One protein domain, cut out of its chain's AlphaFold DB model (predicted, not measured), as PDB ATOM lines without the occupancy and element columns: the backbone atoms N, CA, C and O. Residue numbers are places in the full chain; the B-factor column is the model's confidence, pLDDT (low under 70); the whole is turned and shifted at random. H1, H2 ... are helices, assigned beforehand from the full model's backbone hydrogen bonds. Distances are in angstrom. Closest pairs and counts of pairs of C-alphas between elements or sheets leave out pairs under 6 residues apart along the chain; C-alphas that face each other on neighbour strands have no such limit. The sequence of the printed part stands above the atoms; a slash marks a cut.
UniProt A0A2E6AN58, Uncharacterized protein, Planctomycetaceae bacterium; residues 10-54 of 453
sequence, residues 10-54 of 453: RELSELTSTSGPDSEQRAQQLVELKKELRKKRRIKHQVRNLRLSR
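What this domain is: This is residues 10 to 54 of the 453 residues of an uncharacterized protein of Planctomycetaceae bacterium (UniProt A0A2E6AN58). A short helix, H1, folds back beside the first part of one long helix, H2, as a lopsided helical hairpin, and the rest of H2 sticks out as a long arm, residues 38 to 53. The printed part has 45 residues with two named helices, H1 then H2, and no named strand; its class is all helix. It is extended, with a radius of gyration of the C-alphas of 14.9 A, and spans 50 by 16 by 7 A, a rod.

How they stand to each other: H1, residues 10 to 17, and H2, residues 23 to 53, form a helical hairpin across a tight link of 5 residues. They touch, H2 with residues 26 to 34 alone; the closest C-alphas, of Leu 12 and Leu 33, are 6.8 A apart. They run opposite ways at a shallow tilt of 31 degrees. In H1 and H2 every O i to N i+4 pair is within hydrogen-bond range.

Where its parts are: H1 begins at C-alpha 10 (182.842, 190.600, 303.198). H2 begins at C-alpha 23 (193.555, 182.070, 289.038), ends at C-alpha 53 (155.591, 204.606, 295.550) and measures 44.6 A.

The domain as a whole: The C-alphas farthest apart, of Pro 21 and Arg 54, are 50.3 A apart. The printed part has no cut. Residues 21 and 50 have pLDDT under 70.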
ATOM      1  N   ARG A  10     181.728 191.215 302.480       92.38
ATOM      2  CA  ARG A  10     182.842 190.600 303.198       92.38
ATOM      3  C   ARG A  10     183.393 189.416 302.409       92.38
ATOM      4  O   ARG A  10     184.565 189.451 302.075       92.38
ATOM      5  N   GLU A  11     182.529 188.502 301.969       91.75
ATOM      6  CA  GLU A  11     182.909 187.393 301.075       91.75
ATOM      7  C   GLU A  11     183.601 187.894 299.798       91.75
ATOM      8  O   GLU A  11     184.590 187.322 299.355       91.75
ATOM      9  N   LEU A  12     183.108 188.993 299.206       94.75
ATOM     10  CA  LEU A  12     183.747 189.587 298.029       94.75
ATOM     11  C   LEU A  12     185.140 190.135 298.356       94.75
ATOM     12  O   LEU A  12     186.052 189.970 297.552       94.75
ATOM     13  N   SER A  13     185.296 190.792 299.506       93.00
ATOM     14  CA  SER A  13     186.578 191.320 299.971       93.00
ATOM     15  C   SER A  13     187.575 190.195 300.231       93.00
ATOM     16  O   SER A  13     188.674 190.242 299.693       93.00
ATOM     17  N   GLU A  14     187.162 189.167 300.975       93.75
ATOM     18  CA  GLU A  14     187.964 187.982 301.299       93.75
ATOM     19  C   GLU A  14     188.413 187.268 300.018       93.75
ATOM     20  O   GLU A  14     189.604 187.058 299.800       93.75
ATOM     21  N   LEU A  15     187.485 187.020 299.088       92.44
ATOM     22  CA  LEU A  15     187.808 186.399 297.803       92.44
ATOM     23  C   LEU A  15     188.727 187.278 296.932       92.44
ATOM     24  O   LEU A  15     189.455 186.761 296.088       92.44
ATOM     25  N   THR A  16     188.735 188.601 297.127       91.50
ATOM     26  CA  THR A  16     189.625 189.539 296.413       91.50
ATOM     27  C   THR A  16     191.007 189.661 297.077       91.50
ATOM     28  O   THR A  16     191.983 189.916 296.376       91.50
ATOM     29  N   SER A  17     191.137 189.403 298.380       89.81
ATOM     30  CA  SER A  17     192.417 189.478 299.104       89.81
ATOM     31  C   SER A  17     193.250 188.190 299.076       89.81
ATOM     32  O   SER A  17     194.470 188.261 299.178       89.81
ATOM     33  N   THR A  18     192.635 187.014 298.933       86.12
ATOM     34  CA  THR A  18     193.355 185.730 299.042       86.12
ATOM     35  C   THR A  18     194.128 185.382 297.767       86.12
ATOM     36  O   THR A  18     193.518 185.134 296.733       86.12
ATOM     37  N   SER A  19     195.462 185.320 297.818       80.12
ATOM     38  CA  SER A  19     196.310 184.894 296.688       80.12
ATOM     39  C   SER A  19     196.414 183.366 296.655       80.12
ATOM     40  O   SER A  19     197.067 182.785 297.515       80.12
ATOM     41  N   GLY A  20     195.744 182.712 295.703       76.69
ATOM     42  CA  GLY A  20     195.738 181.252 295.547       76.69
ATOM     43  C   GLY A  20     196.186 180.807 294.146       76.69
ATOM     44  O   GLY A  20     196.136 181.619 293.222       76.69
ATOM     45  N   PRO A  21     196.614 179.539 293.985       66.62
ATOM     46  CA  PRO A  21     197.229 179.027 292.756       66.62
ATOM     47  C   PRO A  21     196.257 178.832 291.577       66.62
ATOM     48  O   PRO A  21     196.711 178.753 290.441       66.62
ATOM     49  N   ASP A  22     194.940 178.798 291.814       83.19
ATOM     50  CA  ASP A  22     193.928 178.659 290.756       83.19
ATOM     51  C   ASP A  22     193.312 180.022 290.386       83.19
ATOM     52  O   ASP A  22     192.303 180.475 290.945       83.19
ATOM     53  N   SER A  23     193.970 180.729 289.464       84.31
ATOM     54  CA  SER A  23     193.555 182.070 289.038       84.31
ATOM     55  C   SER A  23     192.249 182.080 288.241       84.31
ATOM     56  O   SER A  23     191.511 183.067 288.296       84.31
ATOM     57  N   GLU A  24     191.951 181.006 287.507       89.19
ATOM     58  CA  GLU A  24     190.804 180.947 286.596       89.19
ATOM     59  C   GLU A  24     189.505 180.665 287.359       89.19
ATOM     60  O   GLU A  24     188.540 181.431 287.243       89.19
ATOM     61  N   GLN A  25     189.503 179.659 288.241       86.44
ATOM     62  CA  GLN A  25     188.340 179.341 289.071       86.44
ATOM     63  C   GLN A  25     187.958 180.524 289.976       86.44
ATOM     64  O   GLN A  25     186.780 180.870 290.121       86.44
ATOM     65  N   ARG A  26     188.958 181.213 290.539       88.12
ATOM     66  CA  ARG A  26     188.754 182.412 291.363       88.12
ATOM     67  C   ARG A  26     188.152 183.567 290.568       88.12
ATOM     68  O   ARG A  26     187.246 184.247 291.060       88.12
ATOM     69  N   ALA A  27     188.633 183.804 289.345       89.50
ATOM     70  CA  ALA A  27     188.072 184.832 288.475       89.50
ATOM     71  C   ALA A  27     186.585 184.556 288.197       89.50
ATOM     72  O   ALA A  27     185.759 185.469 288.303       89.50
ATOM     73  N   GLN A  28     186.224 183.295 287.947       91.94
ATOM     74  CA  GLN A  28     184.839 182.883 287.728       91.94
ATOM     75  C   GLN A  28     183.962 183.075 288.979       91.94
ATOM     76  O   GLN A  28     182.876 183.656 288.891       91.94
ATOM     77  N   GLN A  29     184.452 182.684 290.161       91.19
ATOM     78  CA  GLN A  29     183.751 182.904 291.433       91.19
ATOM     79  C   GLN A  29     183.542 184.398 291.730       91.19
ATOM     80  O   GLN A  29     182.458 184.795 292.159       91.19
ATOM     81  N   LEU A  30     184.535 185.253 291.456       93.25
ATOM     82  CA  LEU A  30     184.409 186.707 291.607       93.25
ATOM     83  C   LEU A  30     183.356 187.297 290.661       93.25
ATOM     84  O   LEU A  30     182.621 188.207 291.060       93.25
ATOM     85  N   VAL A  31     183.271 186.810 289.419       93.44
ATOM     86  CA  VAL A  31     182.263 187.251 288.443       93.44
ATOM     87  C   VAL A  31     180.853 186.893 288.918       93.44
ATOM     88  O   VAL A  31     179.991 187.779 288.974       93.44
ATOM     89  N   GLU A  32     180.627 185.643 289.325       91.38
ATOM     90  CA  GLU A  32     179.326 185.190 289.836       91.38
ATOM     91  C   GLU A  32     178.952 185.903 291.143       91.38
ATOM     92  O   GLU A  32     177.857 186.454 291.251       91.38
ATOM     93  N   LEU A  33     179.882 186.060 292.091       92.12
ATOM     94  CA  LEU A  33     179.636 186.798 293.334       92.12
ATOM     95  C   LEU A  33     179.274 188.273 293.077       92.12
ATOM     96  O   LEU A  33     178.331 188.812 293.668       92.12
ATOM     97  N   LYS A  34     179.974 188.948 292.153       92.44
ATOM     98  CA  LYS A  34     179.636 190.320 291.731       92.44
ATOM     99  C   LYS A  34     178.256 190.385 291.074       92.44
ATOM    100  O   LYS A  34     177.512 191.337 291.330       92.44
ATOM    101  N   LYS A  35     177.897 189.403 290.246       91.31
ATOM    102  CA  LYS A  35     176.584 189.296 289.589       91.31
ATOM    103  C   LYS A  35     175.467 189.091 290.616       91.31
ATOM    104  O   LYS A  35     174.475 189.824 290.575       91.31
ATOM    105  N   GLU A  36     175.654 188.202 291.590       88.88
ATOM    106  CA  GLU A  36     174.718 187.976 292.698       88.88
ATOM    107  C   GLU A  36     174.546 189.235 293.562       88.88
ATOM    108  O   GLU A  36     173.418 189.639 293.864       88.88
ATOM    109  N   LEU A  37     175.637 189.939 293.888       92.56
ATOM    110  CA  LEU A  37     175.576 191.202 294.632       92.56
ATOM    111  C   LEU A  37     174.891 192.325 293.838       92.56
ATOM    112  O   LEU A  37     174.131 193.104 294.423       92.56
ATOM    113  N   ARG A  38     175.111 192.426 292.519       89.56
ATOM    114  CA  ARG A  38     174.390 193.372 291.643       89.56
ATOM    115  C   ARG A  38     172.898 193.056 291.601       89.56
ATOM    116  O   ARG A  38     172.089 193.970 291.761       89.56
ATOM    117  N   LYS A  39     172.530 191.777 291.461       84.81
ATOM    118  CA  LYS A  39     171.138 191.307 291.524       84.81
ATOM    119  C   LYS A  39     170.496 191.670 292.865       84.81
ATOM    120  O   LYS A  39     169.439 192.293 292.879       84.81
ATOM    121  N   LYS A  40     171.176 191.399 293.985       86.06
ATOM    122  CA  LYS A  40     170.735 191.781 295.338       86.06
ATOM    123  C   LYS A  40     170.520 193.290 295.476       86.06
ATOM    124  O   LYS A  40     169.507 193.706 296.027       86.06
ATOM    125  N   ARG A  41     171.433 194.126 294.963       87.69
ATOM    126  CA  ARG A  41     171.278 195.596 294.973       87.69
ATOM    127  C   ARG A  41     170.092 196.057 294.130       87.69
ATOM    128  O   ARG A  41     169.348 196.913 294.593       87.69
ATOM    129  N   ARG A  42     169.897 195.482 292.937       83.69
ATOM    130  CA  ARG A  42     168.754 195.793 292.065       83.69
ATOM    131  C   ARG A  42     167.434 195.466 292.754       83.69
ATOM    132  O   ARG A  42     166.579 196.336 292.812       83.69
ATOM    133  N   ILE A  43     167.321 194.276 293.347       77.50
ATOM    134  CA  ILE A  43     166.145 193.874 294.131       77.50
ATOM    135  C   ILE A  43     165.929 194.850 295.292       77.50
ATOM    136  O   ILE A  43     164.836 195.376 295.443       77.50
ATOM    137  N   LYS A  44     166.973 195.175 296.071       81.56
ATOM    138  CA  LYS A  44     166.867 196.156 297.167       81.56
ATOM    139  C   LYS A  44     166.422 197.540 296.689       81.56
ATOM    140  O   LYS A  44     165.673 198.200 297.396       81.56
ATOM    141  N   HIS A  45     166.887 197.989 295.526       81.38
ATOM    142  CA  HIS A  45     166.494 199.275 294.957       81.38
ATOM    143  C   HIS A  45     165.054 199.253 294.434       81.38
ATOM    144  O   HIS A  45     164.306 200.173 294.726       81.38
ATOM    145  N   GLN A  46     164.640 198.185 293.745       77.25
ATOM    146  CA  GLN A  46     163.252 197.986 293.317       77.25
ATOM    147  C   GLN A  46     162.306 197.956 294.515       77.25
ATOM    148  O   GLN A  46     161.339 198.702 294.534       77.25
ATOM    149  N   VAL A  47     162.643 197.181 295.546       74.12
ATOM    150  CA  VAL A  47     161.915 197.149 296.820       74.12
ATOM    151  C   VAL A  47     161.877 198.543 297.455       74.12
ATOM    152  O   VAL A  47     160.819 198.998 297.863       74.12
ATOM    153  N   ARG A  48     162.994 199.285 297.485       80.69
ATOM    154  CA  ARG A  48     163.011 200.667 297.993       80.69
ATOM    155  C   ARG A  48     162.103 201.602 297.190       80.69
ATOM    156  O   ARG A  48     161.417 202.412 297.794       80.69
ATOM    157  N   ASN A  49     162.092 201.506 295.866       76.81
ATOM    158  CA  ASN A  49     161.255 202.361 295.028       76.81
ATOM    159  C   ASN A  49     159.776 201.984 295.160       76.81
ATOM    160  O   ASN A  49     158.951 202.880 295.274       76.81
ATOM    161  N   LEU A  50     159.457 200.689 295.254       69.94
ATOM    162  CA  LEU A  50     158.108 200.205 295.558       69.94
ATOM    163  C   LEU A  50     157.612 200.747 296.905       69.94
ATOM    164  O   LEU A  50     156.482 201.225 296.992       69.94
ATOM    165  N   ARG A  51     158.483 200.765 297.926       71.50
ATOM    166  CA  ARG A  51     158.201 201.390 299.231       71.50
ATOM    167  C   ARG A  51     157.939 202.886 299.135       71.50
ATOM    168  O   ARG A  51     157.120 203.388 299.882       71.50
ATOM    169  N   LEU A  52     158.663 203.599 298.271       75.88
ATOM    170  CA  LEU A  52     158.469 205.039 298.078       75.88
ATOM    171  C   LEU A  52     157.201 205.340 297.270       75.88
ATOM    172  O   LEU A  52     156.586 206.376 297.485       75.88
ATOM    173  N   SER A  53     156.808 204.447 296.355       74.81
ATOM    174  CA  SER A  53     155.591 204.606 295.550       74.81
ATOM    175  C   SER A  53     154.312 204.210 296.286       74.81
ATOM    176  O   SER A  53     153.242 204.704 295.947       74.81
ATOM    177  N   ARG A  54     154.401 203.315 297.279       76.56
ATOM    178  CA  ARG A  54     153.285 202.998 298.172       76.56
ATOM    179  C   ARG A  54     153.284 204.017 299.306       76.56
ATOM    180  O   ARG A  54     154.098 203.922 300.221       76.56
TER     181      ARG A  54